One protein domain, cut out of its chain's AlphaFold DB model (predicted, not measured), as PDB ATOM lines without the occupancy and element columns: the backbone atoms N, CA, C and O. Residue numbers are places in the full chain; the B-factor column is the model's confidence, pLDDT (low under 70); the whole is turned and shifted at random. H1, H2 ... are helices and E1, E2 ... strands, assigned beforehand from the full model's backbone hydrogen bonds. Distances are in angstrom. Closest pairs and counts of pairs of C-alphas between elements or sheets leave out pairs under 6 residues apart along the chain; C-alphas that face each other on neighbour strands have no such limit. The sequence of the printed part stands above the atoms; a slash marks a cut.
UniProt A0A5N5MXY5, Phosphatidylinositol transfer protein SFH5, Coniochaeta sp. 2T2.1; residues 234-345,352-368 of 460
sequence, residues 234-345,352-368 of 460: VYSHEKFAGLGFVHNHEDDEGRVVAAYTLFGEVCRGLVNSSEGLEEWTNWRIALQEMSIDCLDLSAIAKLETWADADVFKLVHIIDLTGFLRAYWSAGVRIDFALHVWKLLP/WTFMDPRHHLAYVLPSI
ATOM      1  N   VAL A 234     129.389 113.682 269.129       93.31
ATOM      2  CA  VAL A 234     128.991 115.083 269.284       93.31
ATOM      3  C   VAL A 234     128.918 115.416 270.772       93.31
ATOM      4  O   VAL A 234     128.194 114.772 271.534       93.31
ATOM      5  N   TYR A 235     129.674 116.429 271.185       92.25
ATOM      6  CA  TYR A 235     129.662 116.954 272.547       92.25
ATOM      7  C   TYR A 235     128.831 118.235 272.607       92.25
ATOM      8  O   TYR A 235     128.765 118.989 271.637       92.25
ATOM      9  N   SER A 236     128.188 118.488 273.749       90.94
ATOM     10  CA  SER A 236     127.371 119.692 273.920       90.94
ATOM     11  C   SER A 236     128.219 120.949 273.734       90.94
ATOM     12  O   SER A 236     129.179 121.182 274.473       90.94
ATOM     13  N   HIS A 237     127.821 121.782 272.774       88.62
ATOM     14  CA  HIS A 237     128.452 123.073 272.527       88.62
ATOM     15  C   HIS A 237     128.408 123.957 273.783       88.62
ATOM     16  O   HIS A 237     129.416 124.537 274.163       88.62
ATOM     17  N   GLU A 238     127.278 123.997 274.490       87.38
ATOM     18  CA  GLU A 238     127.132 124.769 275.732       87.38
ATOM     19  C   GLU A 238     128.157 124.363 276.805       87.38
ATOM     20  O   GLU A 238     128.669 125.211 277.533       87.38
ATOM     21  N   LYS A 239     128.482 123.067 276.887       85.88
ATOM     22  CA  LYS A 239     129.394 122.524 277.903       85.88
ATOM     23  C   LYS A 239     130.866 122.590 277.507       85.88
ATOM     24  O   LYS A 239     131.708 122.711 278.389       85.88
ATOM     25  N   PHE A 240     131.194 122.438 276.226       89.25
ATOM     26  CA  PHE A 240     132.573 122.180 275.795       89.25
ATOM     27  C   PHE A 240     133.126 123.174 274.773       89.25
ATOM     28  O   PHE A 240     134.328 123.135 274.488       89.25
ATOM     29  N   ALA A 241     132.301 124.072 274.227       87.00
ATOM     30  CA  ALA A 241     132.773 125.057 273.261       87.00
ATOM     31  C   ALA A 241     133.870 125.939 273.866       87.00
ATOM     32  O   ALA A 241     133.752 126.460 274.975       87.00
ATOM     33  N   GLY A 242     134.960 126.085 273.115       87.25
ATOM     34  CA  GLY A 242     136.103 126.899 273.509       87.25
ATOM     35  C   GLY A 242     136.940 126.342 274.664       87.25
ATOM     36  O   GLY A 242     137.808 127.056 275.148       87.25
ATOM     37  N   LEU A 243     136.724 125.103 275.126       89.06
ATOM     38  CA  LEU A 243     137.540 124.520 276.204       89.06
ATOM     39  C   LEU A 243     138.781 123.778 275.709       89.06
ATOM     40  O   LEU A 243     139.722 123.585 276.480       89.06
ATOM     41  N   GLY A 244     138.787 123.329 274.457       91.38
ATOM     42  CA  GLY A 244     139.862 122.526 273.888       91.38
ATOM     43  C   GLY A 244     140.205 122.989 272.486       91.38
ATOM     44  O   GLY A 244     139.309 123.185 271.671       91.38
ATOM     45  N   PHE A 245     141.498 123.136 272.211       92.75
ATOM     46  CA  PHE A 245     142.005 123.461 270.882       92.75
ATOM     47  C   PHE A 245     143.199 122.568 270.569       92.75
ATOM     48  O   PHE A 245     144.012 122.288 271.449       92.75
ATOM     49  N   VAL A 246     143.311 122.144 269.316       94.06
ATOM     50  CA  VAL A 246     144.494 121.459 268.794       94.06
ATOM     51  C   VAL A 246     145.131 122.391 267.780       94.06
ATOM     52  O   VAL A 246     144.454 122.880 266.878       94.06
ATOM     53  N   HIS A 247     146.414 122.669 267.955       93.62
ATOM     54  CA  HIS A 247     147.186 123.498 267.046       93.62
ATOM     55  C   HIS A 247     148.412 122.726 266.577       93.62
ATOM     56  O   HIS A 247     149.123 122.136 267.390       93.62
ATOM     57  N   ASN A 248     148.663 122.755 265.275       91.19
ATOM     58  CA  ASN A 248     149.856 122.166 264.688       91.19
ATOM     59  C   ASN A 248     150.869 123.285 264.478       91.19
ATOM     60  O   ASN A 248     150.595 124.225 263.736       91.19
ATOM     61  N   HIS A 249     152.007 123.183 265.152       86.69
ATOM     62  CA  HIS A 249     153.147 124.060 264.958       86.69
ATOM     63  C   HIS A 249     154.217 123.303 264.174       86.69
ATOM     64  O   HIS A 249     154.539 122.164 264.505       86.69
ATOM     65  N   GLU A 250     154.749 123.924 263.132       82.12
ATOM     66  CA  GLU A 250     155.869 123.399 262.358       82.12
ATOM     67  C   GLU A 250     156.935 124.488 262.308       82.12
ATOM     68  O   GLU A 250     156.661 125.603 261.860       82.12
ATOM     69  N   ASP A 251     158.122 124.171 262.816       73.94
ATOM     70  CA  ASP A 251     159.307 125.023 262.773       73.94
ATOM     71  C   ASP A 251     160.507 124.248 262.195       73.94
ATOM     72  O   ASP A 251     160.391 123.086 261.790       73.94
ATOM     73  N   ASP A 252     161.673 124.896 262.149       71.25
ATOM     74  CA  ASP A 252     162.924 124.286 261.674       71.25
ATOM     75  C   ASP A 252     163.396 123.109 262.562       71.25
ATOM     76  O   ASP A 252     164.241 122.309 262.148       71.25
ATOM     77  N   GLU A 253     162.869 122.987 263.786       67.38
ATOM     78  CA  GLU A 253     163.190 121.951 264.777       67.38
ATOM     79  C   GLU A 253     162.229 120.750 264.700       67.38
ATOM     80  O   GLU A 253     162.528 119.671 265.231       67.38
ATOM     81  N   GLY A 254     161.103 120.911 264.002       71.50
ATOM     82  CA  GLY A 254     160.183 119.859 263.605       71.50
ATOM     83  C   GLY A 254     158.713 120.203 263.837       71.50
ATOM     84  O   GLY A 254     158.308 121.336 264.084       71.50
ATOM     85  N   ARG A 255     157.871 119.170 263.748       81.12
ATOM     86  CA  ARG A 255     156.430 119.285 263.982       81.12
ATOM     87  C   ARG A 255     156.108 119.068 265.457       81.12
ATOM     88  O   ARG A 255     156.402 118.016 266.023       81.12
ATOM     89  N   VAL A 256     155.434 120.036 266.064       87.25
ATOM     90  CA  VAL A 256     154.917 119.971 267.431       87.25
ATOM     91  C   VAL A 256     153.408 120.163 267.400       87.25
ATOM     92  O   VAL A 256     152.899 121.174 266.925       87.25
ATOM     93  N   VAL A 257     152.669 119.208 267.954       91.56
ATOM     94  CA  VAL A 257     151.226 119.367 268.154       91.56
ATOM     95  C   VAL A 257     150.993 119.903 269.558       91.56
ATOM     96  O   VAL A 257     151.440 119.311 270.540       91.56
ATOM     97  N   ALA A 258     150.286 121.021 269.668       92.50
ATOM     98  CA  ALA A 258     149.905 121.631 270.929       92.50
ATOM     99  C   ALA A 258     148.408 121.418 271.194       92.50
ATOM    100  O   ALA A 258     147.549 121.885 270.449       92.50
ATOM    101  N   ALA A 259     148.094 120.725 272.286       93.25
ATOM    102  CA  ALA A 259     146.737 120.514 272.766       93.25
ATOM    103  C   ALA A 259     146.444 121.474 273.926       93.25
ATOM    104  O   ALA A 259     146.866 121.254 275.067       93.25
ATOM    105  N   TYR A 260     145.707 122.539 273.634       92.50
ATOM    106  CA  TYR A 260     145.294 123.542 274.604       92.50
ATOM    107  C   TYR A 260     144.042 123.095 275.339       92.50
ATOM    108  O   TYR A 260     143.094 122.582 274.749       92.50
ATOM    109  N   THR A 261     144.031 123.322 276.645       90.50
ATOM    110  CA  THR A 261     142.877 123.080 277.504       90.50
ATOM    111  C   THR A 261     142.658 124.287 278.389       90.50
ATOM    112  O   THR A 261     143.491 124.586 279.245       90.50
ATOM    113  N   LEU A 262     141.537 124.972 278.199       88.19
ATOM    114  CA  LEU A 262     141.174 126.125 279.006       88.19
ATOM    115  C   LEU A 262     140.328 125.658 280.190       88.19
ATOM    116  O   LEU A 262     139.163 125.295 280.041       88.19
ATOM    117  N   PHE A 263     140.907 125.668 281.388       78.75
ATOM    118  CA  PHE A 263     140.161 125.429 282.619       78.75
ATOM    119  C   PHE A 263     139.501 126.735 283.065       78.75
ATOM    120  O   PHE A 263     140.110 127.594 283.708       78.75
ATOM    121  N   GLY A 264     138.230 126.880 282.691       72.50
ATOM    122  CA  GLY A 264     137.354 127.974 283.108       72.50
ATOM    123  C   GLY A 264     136.349 127.578 284.194       72.50
ATOM    124  O   GLY A 264     136.400 126.485 284.759       72.50
ATOM    125  N   GLU A 265     135.386 128.469 284.451       59.38
ATOM    126  CA  GLU A 265     134.243 128.212 285.348       59.38
ATOM    127  C   GLU A 265     133.407 127.000 284.917       59.38
ATOM    128  O   GLU A 265     132.871 126.284 285.765       59.38
ATOM    129  N   VAL A 266     133.370 126.726 283.609       61.12
ATOM    130  CA  VAL A 266     132.616 125.630 282.986       61.12
ATOM    131  C   VAL A 266     133.018 124.262 283.551       61.12
ATOM    132  O   VAL A 266     132.160 123.414 283.799       61.12
ATOM    133  N   CYS A 267     134.300 124.070 283.891       62.16
ATOM    134  CA  CYS A 267     134.771 122.812 284.469       62.16
ATOM    135  C   CYS A 267     134.130 122.521 285.833       62.16
ATOM    136  O   CYS A 267     133.899 121.360 286.159       62.16
ATOM    137  N   ARG A 268     133.784 123.546 286.629       63.53
ATOM    138  CA  ARG A 268     133.243 123.350 287.984       63.53
ATOM    139  C   ARG A 268     131.879 122.662 287.963       63.53
ATOM    140  O   ARG A 268     131.629 121.831 288.823       63.53
ATOM    141  N   GLY A 269     131.008 122.990 287.008       67.50
ATOM    142  CA  GLY A 269     129.693 122.348 286.884       67.50
ATOM    143  C   GLY A 269     129.789 120.895 286.416       67.50
ATOM    144  O   GLY A 269     129.095 120.030 286.946       67.50
ATOM    145  N   LEU A 270     130.700 120.628 285.477       70.69
ATOM    146  CA  LEU A 270     130.895 119.317 284.857       70.69
ATOM    147  C   LEU A 270     131.466 118.285 285.832       70.69
ATOM    148  O   LEU A 270     130.926 117.192 285.961       70.69
ATOM    149  N   VAL A 271     132.513 118.633 286.583       71.19
ATOM    150  CA  VAL A 271     133.228 117.649 287.418       71.19
ATOM    151  C   VAL A 271     132.603 117.406 288.800       71.19
ATOM    152  O   VAL A 271     133.118 116.603 289.574       71.19
ATOM    153  N   ASN A 272     131.482 118.060 289.120       74.31
ATOM    154  CA  ASN A 272     130.789 117.905 290.407       74.31
ATOM    155  C   ASN A 272     129.806 116.719 290.459       74.31
ATOM    156  O   ASN A 272     129.286 116.415 291.533       74.31
ATOM    157  N   SER A 273     129.525 116.066 289.330       82.00
ATOM    158  CA  SER A 273     128.659 114.882 289.254       82.00
ATOM    159  C   SER A 273     129.410 113.718 288.615       82.00
ATOM    160  O   SER A 273     130.318 113.937 287.816       82.00
ATOM    161  N   SER A 274     129.044 112.478 288.950       82.69
ATOM    162  CA  SER A 274     129.651 111.289 288.335       82.69
ATOM    163  C   SER A 274     129.407 111.240 286.826       82.69
ATOM    164  O   SER A 274     130.327 110.944 286.072       82.69
ATOM    165  N   GLU A 275     128.198 111.597 286.389       85.88
ATOM    166  CA  GLU A 275     127.825 111.649 284.971       85.88
ATOM    167  C   GLU A 275     128.599 112.738 284.221       85.88
ATOM    168  O   GLU A 275     129.170 112.487 283.161       85.88
ATOM    169  N   GLY A 276     128.691 113.942 284.795       87.00
ATOM    170  CA  GLY A 276     129.454 115.033 284.195       87.00
ATOM    171  C   GLY A 276     130.963 114.766 284.177       87.00
ATOM    172  O   GLY A 276     131.643 115.169 283.233       87.00
ATOM    173  N   LEU A 277     131.493 114.032 285.163       87.19
ATOM    174  CA  LEU A 277     132.886 113.586 285.166       87.19
ATOM    175  C   LEU A 277     133.157 112.571 284.050       87.19
ATOM    176  O   LEU A 277     134.192 112.660 283.389       87.19
ATOM    177  N   GLU A 278     132.250 111.623 283.822       90.50
ATOM    178  CA  GLU A 278     132.364 110.668 282.718       90.50
ATOM    179  C   GLU A 278     132.277 111.378 281.359       90.50
ATOM    180  O   GLU A 278     133.113 111.150 280.482       90.50
ATOM    181  N   GLU A 279     131.321 112.296 281.193       91.31
ATOM    182  CA  GLU A 279     131.170 113.108 279.981       91.31
ATOM    183  C   GLU A 279     132.434 113.937 279.702       91.31
ATOM    184  O   GLU A 279     132.957 113.915 278.584       91.31
ATOM    185  N   TRP A 280     132.973 114.597 280.732       90.56
ATOM    186  CA  TRP A 280     134.234 115.335 280.664       90.56
ATOM    187  C   TRP A 280     135.414 114.434 280.298       90.56
ATOM    188  O   TRP A 280     136.226 114.788 279.444       90.56
ATOM    189  N   THR A 281     135.509 113.259 280.919       92.12
ATOM    190  CA  THR A 281     136.590 112.299 280.666       92.12
ATOM    191  C   THR A 281     136.558 111.828 279.217       92.12
ATOM    192  O   THR A 281     137.579 111.864 278.533       92.12
ATOM    193  N   ASN A 282     135.376 111.478 278.713       95.25
ATOM    194  CA  ASN A 282     135.195 111.070 277.325       95.25
ATOM    195  C   ASN A 282     135.549 112.197 276.350       95.25
ATOM    196  O   ASN A 282     136.181 111.940 275.329       95.25
ATOM    197  N   TRP A 283     135.174 113.444 276.651       94.75
ATOM    198  CA  TRP A 283     135.561 114.606 275.846       94.75
ATOM    199  C   TRP A 283     137.079 114.826 275.833       94.75
ATOM    200  O   TRP A 283     137.675 115.049 274.780       94.75
ATOM    201  N   ARG A 284     137.737 114.702 276.991       93.06
ATOM    202  CA  ARG A 284     139.199 114.817 277.101       93.06
ATOM    203  C   ARG A 284     139.929 113.745 276.309       93.06
ATOM    204  O   ARG A 284     140.918 114.063 275.653       93.06
ATOM    205  N   ILE A 285     139.448 112.505 276.366       96.06
ATOM    206  CA  ILE A 285     140.008 111.398 275.589       96.06
ATOM    207  C   ILE A 285     139.876 111.695 274.095       96.06
ATOM    208  O   ILE A 285     140.864 111.575 273.377       96.06
ATOM    209  N   ALA A 286     138.705 112.153 273.640       96.44
ATOM    210  CA  ALA A 286     138.497 112.540 272.246       96.44
ATOM    211  C   ALA A 286     139.481 113.634 271.797       96.44
ATOM    212  O   ALA A 286     140.155 113.464 270.785       96.44
ATOM    213  N   LEU A 287     139.642 114.708 272.581       95.19
ATOM    214  CA  LEU A 287     140.596 115.780 272.268       95.19
ATOM    215  C   LEU A 287     142.043 115.266 272.204       95.19
ATOM    216  O   LEU A 287     142.815 115.669 271.332       95.19
ATOM    217  N   GLN A 288     142.426 114.376 273.123       95.00
ATOM    218  CA  GLN A 288     143.762 113.790 273.132       95.00
ATOM    219  C   GLN A 288     143.996 112.904 271.905       95.00
ATOM    220  O   GLN A 288     145.045 113.019 271.280       95.00
ATOM    221  N   GLU A 289     143.029 112.074 271.518       96.25
ATOM    222  CA  GLU A 289     143.149 111.248 270.312       96.25
ATOM    223  C   GLU A 289     143.167 112.093 269.030       96.25
ATOM    224  O   GLU A 289     143.985 111.826 268.157       96.25
ATOM    225  N   MET A 290     142.377 113.172 268.945       95.38
ATOM    226  CA  MET A 290     142.475 114.142 267.841       95.38
ATOM    227  C   MET A 290     143.874 114.762 267.742       95.38
ATOM    228  O   MET A 290     144.406 114.950 266.649       95.38
ATOM    229  N   SER A 291     144.486 115.063 268.889       95.06
ATOM    230  CA  SER A 291     145.843 115.614 268.935       95.06
ATOM    231  C   SER A 291     146.891 114.585 268.507       95.06
ATOM    232  O   SER A 291     147.865 114.929 267.845       95.06
ATOM    233  N   ILE A 292     146.693 113.314 268.862       94.50
ATOM    234  CA  ILE A 292     147.576 112.216 268.460       94.50
ATOM    235  C   ILE A 292     147.468 111.948 266.954       94.50
ATOM    236  O   ILE A 292     148.496 111.740 266.318       94.50
ATOM    237  N   ASP A 293     146.272 112.028 266.364       94.50
ATOM    238  CA  ASP A 293     146.096 111.916 264.907       94.50
ATOM    239  C   ASP A 293     146.858 113.001 264.154       94.50
ATOM    240  O   ASP A 293     147.471 112.737 263.121       94.50
ATOM    241  N   CYS A 294     146.902 114.209 264.716       93.19
ATOM    242  CA  CYS A 294     147.692 115.295 264.156       93.19
ATOM    243  C   CYS A 294     149.206 115.035 264.210       93.19
ATOM    244  O   CYS A 294     149.935 115.718 263.504       93.19
ATOM    245  N   LEU A 295     149.711 114.079 264.998       91.38
ATOM    246  CA  LEU A 295     151.135 113.719 264.957       91.38
ATOM    247  C   LEU A 295     151.492 112.924 263.699       91.38
ATOM    248  O   LEU A 295     152.661 112.893 263.334       91.38
ATOM    249  N   ASP A 296     150.511 112.264 263.078       91.94
ATOM    250  CA  ASP A 296     150.706 111.334 261.967       91.94
ATOM    251  C   ASP A 296     151.860 110.346 262.215       91.94
ATOM    252  O   ASP A 296     152.856 110.276 261.494       91.94
ATOM    253  N   LEU A 297     151.720 109.539 263.271       92.12
ATOM    254  CA  LEU A 297     152.712 108.520 263.644       92.12
ATOM    255  C   LEU A 297     152.975 107.492 262.523       92.12
ATOM    256  O   LEU A 297     153.949 106.738 262.587       92.12
ATOM    257  N   SER A 298     152.096 107.429 261.518       93.06
ATOM    258  CA  SER A 298     152.233 106.552 260.358       93.06
ATOM    259  C   SER A 298     153.298 107.039 259.369       93.06
ATOM    260  O   SER A 298     153.928 106.210 258.712       93.06
ATOM    261  N   ALA A 299     153.582 108.346 259.345       91.56
ATOM    262  CA  ALA A 299     154.561 108.983 258.464       91.56
ATOM    263  C   ALA A 299     156.030 108.799 258.898       91.56
ATOM    264  O   ALA A 299     156.934 109.429 258.348       91.56
ATOM    265  N   ILE A 300     156.309 107.942 259.887       92.44
ATOM    266  CA  ILE A 300     157.676 107.700 260.353       92.44
ATOM    267  C   ILE A 300     158.571 107.128 259.239       92.44
ATOM    268  O   ILE A 300     158.344 106.036 258.720       92.44
ATOM    269  N   ALA A 301     159.648 107.850 258.918       91.88
ATOM    270  CA  ALA A 301     160.587 107.465 257.864       91.88
ATOM    271  C   ALA A 301     161.713 106.536 258.353       91.88
ATOM    272  O   ALA A 301     162.177 105.668 257.614       91.88
ATOM    273  N   LYS A 302     162.172 106.715 259.597       92.75
ATOM    274  CA  LYS A 302     163.287 105.966 260.193       92.75
ATOM    275  C   LYS A 302     163.138 105.862 261.708       92.75
ATOM    276  O   LYS A 302     162.458 106.676 262.320       92.75
ATOM    277  N   LEU A 303     163.774 104.853 262.301       92.38
ATOM    278  CA  LEU A 303     163.751 104.606 263.743       92.38
ATOM    279  C   LEU A 303     165.050 103.913 264.168       92.38
ATOM    280  O   LEU A 303     165.038 102.711 264.409       92.38
ATOM    281  N   GLU A 304     166.169 104.635 264.208       89.44
ATOM    282  CA  GLU A 304     167.486 104.093 264.605       89.44
ATOM    283  C   GLU A 304     167.895 104.586 266.003       89.44
ATOM    284  O   GLU A 304     168.483 103.870 266.820       89.44
ATOM    285  N   THR A 305     167.546 105.834 266.300       91.25
ATOM    286  CA  THR A 305     167.876 106.538 267.536       91.25
ATOM    287  C   THR A 305     166.617 107.081 268.197       91.25
ATOM    288  O   THR A 305     165.585 107.254 267.552       91.25
ATOM    289  N   TRP A 306     166.694 107.386 269.494       86.12
ATOM    290  CA  TRP A 306     165.562 107.997 270.200       86.12
ATOM    291  C   TRP A 306     165.174 109.352 269.604       86.12
ATOM    292  O   TRP A 306     163.993 109.669 269.569       86.12
ATOM    293  N   ALA A 307     166.130 110.078 269.015       85.56
ATOM    294  CA  ALA A 307     165.852 111.319 268.300       85.56
ATOM    295  C   ALA A 307     164.853 111.124 267.146       85.56
ATOM    296  O   ALA A 307     164.024 111.996 266.919       85.56
ATOM    297  N   ASP A 308     164.876 109.971 266.466       84.00
ATOM    298  CA  ASP A 308     163.920 109.668 265.396       84.00
ATOM    299  C   ASP A 308     162.501 109.411 265.949       84.00
ATOM    300  O   ASP A 308     161.506 109.737 265.305       84.00
ATOM    301  N   ALA A 309     162.387 108.852 267.162       80.56
ATOM    302  CA  ALA A 309     161.106 108.629 267.840       80.56
ATOM    303  C   ALA A 309     160.538 109.903 268.494       80.56
ATOM    304  O   ALA A 309     159.313 110.033 268.639       80.56
ATOM    305  N   ASP A 310     161.432 110.808 268.894       79.44
ATOM    306  CA  ASP A 310     161.144 112.065 269.586       79.44
ATOM    307  C   ASP A 310     160.705 113.181 268.629       79.44
ATOM    308  O   ASP A 310     160.277 114.228 269.102       79.44
ATOM    309  N   VAL A 311     160.760 112.978 267.304       83.94
ATOM    310  CA  VAL A 311     160.199 113.925 266.315       83.94
ATOM    311  C   VAL A 311     158.701 114.145 266.551       83.94
ATOM    312  O   VAL A 311     158.186 115.239 266.356       83.94
ATOM    313  N   PHE A 312     157.998 113.118 267.026       84.12
ATOM    314  CA  PHE A 312     156.569 113.182 267.310       84.12
ATOM    315  C   PHE A 312     156.323 113.706 268.729       84.12
ATOM    316  O   PHE A 312     156.307 112.922 269.687       84.12
ATOM    317  N   LYS A 313     156.118 115.023 268.861       84.81
ATOM    318  CA  LYS A 313     155.908 115.694 270.154       84.81
ATOM    319  C   LYS A 313     154.489 116.224 270.295       84.81
ATOM    320  O   LYS A 313     154.032 117.037 269.493       84.81
ATOM    321  N   LEU A 314     153.832 115.809 271.375       90.44
ATOM    322  CA  LEU A 314     152.560 116.363 271.822       90.44
ATOM    323  C   LEU A 314     152.786 117.180 273.094       90.44
ATOM    324  O   LEU A 314     153.164 116.640 274.135       90.44
ATOM    325  N   VAL A 315     152.522 118.479 273.017       92.00
ATOM    326  CA  VAL A 315     152.604 119.397 274.152       92.00
ATOM    327  C   VAL A 315     151.197 119.690 274.645       92.00
ATOM    328  O   VAL A 315     150.341 120.147 273.893       92.00
ATOM    329  N   HIS A 316     150.949 119.456 275.931       91.31
ATOM    330  CA  HIS A 316     149.699 119.874 276.557       91.31
ATOM    331  C   HIS A 316     149.884 121.231 277.223       91.31
ATOM    332  O   HIS A 316     150.732 121.384 278.104       91.31
ATOM    333  N   ILE A 317     149.053 122.192 276.823       91.06
ATOM    334  CA  ILE A 317     149.027 123.537 277.395       91.06
ATOM    335  C   ILE A 317     147.728 123.681 278.170       91.06
ATOM    336  O   ILE A 317     146.634 123.536 277.626       91.06
ATOM    337  N   ILE A 318     147.849 123.938 279.466       89.25
ATOM    338  CA  ILE A 318     146.708 124.041 280.372       89.25
ATOM    339  C   ILE A 318     146.630 125.478 280.881       89.25
ATOM    340  O   ILE A 318     147.496 125.911 281.641       89.25
ATOM    341  N   ASP A 319     145.587 126.206 280.480       87.06
ATOM    342  CA  ASP A 319     145.304 127.546 280.997       87.06
ATOM    343  C   ASP A 319     144.418 127.433 282.241       87.06
ATOM    344  O   ASP A 319     143.276 126.978 282.171       87.06
ATOM    345  N   LEU A 320     144.949 127.854 283.391       84.25
ATOM    346  CA  LEU A 320     144.239 127.860 284.675       84.25
ATOM    347  C   LEU A 320     143.687 129.244 285.050       84.25
ATOM    348  O   LEU A 320     143.147 129.425 286.142       84.25
ATOM    349  N   THR A 321     143.821 130.246 284.183       81.31
ATOM    350  CA  THR A 321     143.496 131.644 284.495       81.31
ATOM    351  C   THR A 321     142.011 131.824 284.813       81.31
ATOM    352  O   THR A 321     141.655 132.573 285.726       81.31
ATOM    353  N   GLY A 322     141.124 131.133 284.088       72.62
ATOM    354  CA  GLY A 322     139.683 131.153 284.354       72.62
ATOM    355  C   GLY A 322     139.340 130.518 285.704       72.62
ATOM    356  O   GLY A 322     138.623 131.113 286.508       72.62
ATOM    357  N   PHE A 323     139.923 129.354 285.990       71.31
ATOM    358  CA  PHE A 323     139.778 128.660 287.268       71.31
ATOM    359  C   PHE A 323     140.237 129.518 288.455       71.31
ATOM    360  O   PHE A 323     139.518 129.647 289.447       71.31
ATOM    361  N   LEU A 324     141.406 130.156 288.349       72.50
ATOM    362  CA  LEU A 324     141.942 131.011 289.409       72.50
ATOM    363  C   LEU A 324     141.072 132.252 289.641       72.50
ATOM    364  O   LEU A 324     140.805 132.589 290.794       72.50
ATOM    365  N   ARG A 325     140.564 132.892 288.577       71.75
ATOM    366  CA  ARG A 325     139.629 134.025 288.704       71.75
ATOM    367  C   ARG A 325     138.342 133.637 289.428       71.75
ATOM    368  O   ARG A 325     137.938 134.351 290.343       71.75
ATOM    369  N   ALA A 326     137.751 132.498 289.075       67.06
ATOM    370  CA  ALA A 326     136.553 131.967 289.726       67.06
ATOM    371  C   ALA A 326     136.783 131.622 291.205       67.06
ATOM    372  O   ALA A 326     135.922 131.815 292.064       67.06
ATOM    373  N   TYR A 327     137.968 131.099 291.520       67.12
ATOM    374  CA  TYR A 327     138.349 130.783 292.891       67.12
ATOM    375  C   TYR A 327     138.534 132.055 293.732       67.12
ATOM    376  O   TYR A 327     138.096 132.116 294.881       67.12
ATOM    377  N   TRP A 328     139.150 133.089 293.152       67.00
ATOM    378  CA  TRP A 328     139.388 134.369 293.821       67.00
ATOM    379  C   TRP A 328     138.095 135.168 294.020       67.00
ATOM    380  O   TRP A 328     137.896 135.742 295.092       67.00
ATOM    381  N   SER A 329     137.184 135.165 293.040       65.44
ATOM    382  CA  SER A 329     135.875 135.824 293.151       65.44
ATOM    383  C   SER A 329     134.970 135.175 294.206       65.44
ATOM    384  O   SER A 329     134.151 135.859 294.817       65.44
ATOM    385  N   ALA A 330     135.168 133.885 294.506       64.12
ATOM    386  CA  ALA A 330     134.458 133.168 295.565       64.12
ATOM    387  C   ALA A 330     134.918 133.517 296.999       64.12
ATOM    388  O   ALA A 330     134.424 132.920 297.957       64.12
ATOM    389  N   GLY A 331     135.852 134.461 297.178       57.00
ATOM    390  CA  GLY A 331     136.263 134.956 298.498       57.00
ATOM    391  C   GLY A 331     137.145 133.992 299.299       57.00
ATOM    392  O   GLY A 331     137.376 134.211 300.490       57.00
ATOM    393  N   VAL A 332     137.665 132.936 298.668       56.06
ATOM    394  CA  VAL A 332     138.559 131.979 299.323       56.06
ATOM    395  C   VAL A 332     139.963 132.591 299.404       56.06
ATOM    396  O   VAL A 332     140.735 132.568 298.447       56.06
ATOM    397  N   ARG A 333     140.284 133.209 300.547       48.72
ATOM    398  CA  ARG A 333     141.583 133.855 300.800       48.72
ATOM    399  C   ARG A 333     142.740 132.845 300.730       48.72
ATOM    400  O   ARG A 333     142.657 131.803 301.361       48.72
ATOM    401  N   ILE A 334     143.781 133.218 299.972       46.53
ATOM    402  CA  ILE A 334     145.253 132.959 299.966       46.53
ATOM    403  C   ILE A 334     145.854 131.674 300.595       46.53
ATOM    404  O   ILE A 334     146.967 131.300 300.223       46.53
ATOM    405  N   ASP A 335     145.167 130.918 301.444       53.03
ATOM    406  CA  ASP A 335     145.704 129.682 302.024       53.03
ATOM    407  C   ASP A 335     145.996 128.611 300.963       53.03
ATOM    408  O   ASP A 335     146.883 127.786 301.160       53.03
ATOM    409  N   PHE A 336     145.330 128.667 299.803       47.38
ATOM    410  CA  PHE A 336     145.529 127.742 298.685       47.38
ATOM    411  C   PHE A 336     146.913 127.861 298.029       47.38
ATOM    412  O   PHE A 336     147.550 126.841 297.785       47.38
ATOM    413  N   ALA A 337     147.427 129.076 297.799       46.12
ATOM    414  CA  ALA A 337     148.756 129.259 297.204       46.12
ATOM    415  C   ALA A 337     149.860 128.725 298.135       46.12
ATOM    416  O   ALA A 337     150.793 128.059 297.691       46.12
ATOM    417  N   LEU A 338     149.699 128.930 299.446       44.25
ATOM    418  CA  LEU A 338     150.573 128.376 300.482       44.25
ATOM    419  C   LEU A 338     150.411 126.856 300.652       44.25
ATOM    420  O   LEU A 338     151.395 126.180 300.942       44.25
ATOM    421  N   HIS A 339     149.207 126.305 300.471       45.53
ATOM    422  CA  HIS A 339     148.961 124.859 300.532       45.53
ATOM    423  C   HIS A 339     149.538 124.126 299.320       45.53
ATOM    424  O   HIS A 339     150.221 123.122 299.492       45.53
ATOM    425  N   VAL A 340     149.326 124.645 298.107       45.06
ATOM    426  CA  VAL A 340     149.909 124.097 296.872       45.06
ATOM    427  C   VAL A 340     151.438 124.176 296.926       45.06
ATOM    428  O   VAL A 340     152.109 123.192 296.629       45.06
ATOM    429  N   TRP A 341     152.001 125.286 297.416       42.72
ATOM    430  CA  TRP A 341     153.446 125.429 297.632       42.72
ATOM    431  C   TRP A 341     154.020 124.444 298.667       42.72
ATOM    432  O   TRP A 341     155.164 124.012 298.537       42.72
ATOM    433  N   LYS A 342     153.238 124.051 299.682       40.94
ATOM    434  CA  LYS A 342     153.647 123.078 300.715       40.94
ATOM    435  C   LYS A 342     153.448 121.613 300.310       40.94
ATOM    436  O   LYS A 342     154.134 120.757 300.859       40.94
ATOM    437  N   LEU A 343     152.513 121.322 299.404       41.59
ATOM    438  CA  LEU A 343     152.164 119.959 298.978       41.59
ATOM    439  C   LEU A 343     152.977 119.464 297.772       41.59
ATOM    440  O   LEU A 343     153.001 118.262 297.513       41.59
ATOM    441  N   LEU A 344     153.649 120.359 297.045       37.50
ATOM    442  CA  LEU A 344     154.524 119.976 295.941       37.50
ATOM    443  C   LEU A 344     155.899 119.524 296.473       37.50
ATOM    444  O   LEU A 344     156.524 120.250 297.254       37.50
ATOM    445  N   PRO A 345     156.408 118.343 296.070       38.59
ATOM    446  CA  PRO A 345     157.744 117.898 296.447       38.59
ATOM    447  C   PRO A 345     158.791 118.912 295.971       38.59
ATOM    448  O   PRO A 345     158.865 119.211 294.778       38.59
ATOM    449  N   TRP A 352     159.173 127.762 287.937       28.03
ATOM    450  CA  TRP A 352     158.159 128.803 287.821       28.03
ATOM    451  C   TRP A 352     158.782 130.035 287.167       28.03
ATOM    452  O   TRP A 352     159.777 130.553 287.674       28.03
ATOM    453  N   THR A 353     158.175 130.555 286.107       26.16
ATOM    454  CA  THR A 353     158.383 131.941 285.672       26.16
ATOM    455  C   THR A 353     157.190 132.758 286.149       26.16
ATOM    456  O   THR A 353     156.078 132.615 285.649       26.16
ATOM    457  N   PHE A 354     157.408 133.604 287.158       23.19
ATOM    458  CA  PHE A 354     156.446 134.642 287.519       23.19
ATOM    459  C   PHE A 354     156.471 135.706 286.417       23.19
ATOM    460  O   PHE A 354     157.425 136.475 286.325       23.19
ATOM    461  N   MET A 355     155.432 135.747 285.585       24.50
ATOM    462  CA  MET A 355     155.122 136.920 284.773       24.50
ATOM    463  C   MET A 355     154.000 137.718 285.440       24.50
ATOM    464  O   MET A 355     153.126 137.158 286.099       24.50
ATOM    465  N   ASP A 356     154.108 139.042 285.308       25.06
ATOM    466  CA  ASP A 356     153.164 140.074 285.749       25.06
ATOM    467  C   ASP A 356     151.694 139.601 285.645       25.06
ATOM    468  O   ASP A 356     151.335 139.032 284.614       25.06
ATOM    469  N   PRO A 357     150.820 139.862 286.643       30.11
ATOM    470  CA  PRO A 357     149.390 139.501 286.641       30.11
ATOM    471  C   PRO A 357     148.547 140.003 285.448       30.11
ATOM    472  O   PRO A 357     147.336 139.781 285.415       30.11
ATOM    473  N   ARG A 358     149.152 140.667 284.459       32.91
ATOM    474  CA  ARG A 358     148.556 141.005 283.157       32.91
ATOM    475  C   ARG A 358     148.880 140.012 282.031       32.91
ATOM    476  O   ARG A 358     148.346 140.183 280.941       32.91
ATOM    477  N   HIS A 359     149.709 138.995 282.272       34.28
ATOM    478  CA  HIS A 359     150.144 138.025 281.264       34.28
ATOM    479  C   HIS A 359     149.861 136.582 281.713       34.28
ATOM    480  O   HIS A 359     149.933 136.246 282.893       34.28
ATOM    481  N   HIS A 360     149.463 135.756 280.746       35.22
ATOM    482  CA  HIS A 360     148.943 134.398 280.913       35.22
ATOM    483  C   HIS A 360     149.909 133.467 281.664       35.22
ATOM    484  O   HIS A 360     151.116 133.486 281.426       35.22
ATOM    485  N   LEU A 361     149.369 132.611 282.538       31.70
ATOM    486  CA  LEU A 361     150.130 131.547 283.196       31.70
ATOM    487  C   LEU A 361     150.134 130.310 282.280       31.70
ATOM    488  O   LEU A 361     149.097 129.673 282.110       31.70
ATOM    489  N   ALA A 362     151.278 129.975 281.682       32.69
ATOM    490  CA  ALA A 362     151.427 128.780 280.853       32.69
ATOM    491  C   ALA A 362     152.125 127.661 281.639       32.69
ATOM    492  O   ALA A 362     153.221 127.852 282.166       32.69
ATOM    493  N   TYR A 363     151.502 126.484 281.690       33.62
ATOM    494  CA  TYR A 363     152.147 125.252 282.140       33.62
ATOM    495  C   TYR A 363     152.528 124.418 280.920       33.62
ATOM    496  O   TYR A 363     151.665 124.095 280.104       33.62
ATOM    497  N   VAL A 364     153.805 124.049 280.820       33.28
ATOM    498  CA  VAL A 364     154.300 123.090 279.828       33.28
ATOM    499  C   VAL A 364     154.461 121.751 280.534       33.28
ATOM    500  O   VAL A 364     155.343 121.590 281.377       33.28
ATOM    501  N   LEU A 365     153.584 120.795 280.226       32.09
ATOM    502  CA  LEU A 365     153.740 119.416 280.682       32.09
ATOM    503  C   LEU A 365     154.398 118.601 279.565       32.09
ATOM    504  O   LEU A 365     153.803 118.484 278.489       32.09
ATOM    505  N   PRO A 366     155.591 118.015 279.787       28.45
ATOM    506  CA  PRO A 366     156.126 117.037 278.856       28.45
ATOM    507  C   PRO A 366     155.238 115.793 278.919       28.45
ATOM    508  O   PRO A 366     155.119 115.152 279.965       28.45
ATOM    509  N   SER A 367     154.584 115.463 277.809       37.84
ATOM    510  CA  SER A 367     153.856 114.209 277.656       37.84
ATOM    511  C   SER A 367     154.527 113.358 276.588       37.84
ATOM    512  O   SER A 367     154.953 113.862 275.555       37.84
ATOM    513  N   ILE A 368     154.564 112.055 276.870       32.97
ATOM    514  CA  ILE A 368     155.213 110.970 276.124       32.97
ATOM    515  C   ILE A 368     156.742 110.927 276.318       32.97
ATOM    516  O   ILE A 368     157.518 111.434 275.523       32.97
TER     517      ILE A 368
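What this domain is: This is residues 234 to 345 and 352 to 368 of the 460 residues of the protein "Phosphatidylinositol transfer protein SFH5" of Coniochaeta sp. 2T2.1 (UniProt A0A5N5MXY5). Look first for a strongly twisted wall of four strands with one long helix, H3, over one face and no helix on the other. At one end of this slab a loop sticks out with residues 301 to 307; at the other, H5 leads away from E3 to the free stretches 328 to 335 and 337 to 345. The printed part has 129 residues, in the order H1 E1 E2 H2 H3 H4 E3 H5 H6 E4, a mixed class of helices and strands. The sheet is mixed, with E1 and E2 antiparallel, E2 and E3 parallel, E3 and E4 antiparallel. The whole is loose, with a radius of gyration of the C-alphas of 17.7 A and spans of 55 by 37 by 28 A.

How they stand to each other: Begin with E1, residues 244 to 251, and E2, residues 254 to 262, a hairpin in which N 247 and O 258 are 2.9 A apart, within hydrogen-bond range. Beside E2 you find E3, residues 313 to 319, parallel to it at 25 degrees, with N 259 and O 315 2.8 A apart. E4, residues 362 to 367, is the edge strand antiparallel to E3 at 147 degrees; no backbone N and O across this pair are within hydrogen-bond range. H3, residues 274 to 293, is on the sheet at a height of 10.7 A, making two layers, helix over sheet; it is over E2 and runs along the strands, at 13 degrees to E2 on the local plane. Its closest C-alphas to E1 are those of Ser 291 and Val 246, 6.0 A apart. H2, residues 266 to 270, touches H3 only at the corner, closest at the C-alphas of Leu 270 and Gly 276, 4.6 A. With H4, residues 306 to 309, these helices join E2 to E3 as a strand-helix-strand unit, two parallel neighbour strands with helices between. H1, residues 237 to 240, only just touches H2, with 3 pairs of C-alphas within 8 A, the closest Lys 239 and Val 266, 6.8 A. H5, residues 321 to 329, is near H2, and H5 and H6, residues 335 to 343, are apart. Each O i to N i+4 pair is within range in H3, H5 and H6; H2 has 0 of 1, but 2 of 2 O i to N i+3 pairs, and H1 and H4 are too short for an i+4 pair.

Where its parts are: Find C-alpha 237 at (128.452, 123.073, 272.527), where H1 begins. E1 is 22.5 A long, E2 25.3 A and E3 19.2 A; H3 runs 28.6 A from C-alpha 274 at (129.651, 111.289, 288.335). E4 ends at C-alpha 367, (153.856, 114.209, 277.656).

The domain as a whole: The C-alphas farthest apart are those of Glu 304 and Gly 331, 55.5 A. Residues 346 to 351 are not printed, and C-alphas 345 and 352 are 13.9 A apart across that cut. H3 to H4 is a long link. Mean pLDDT of the printed part is 73.2; residues 326 to 345 and 352 to 368 are among those under 70.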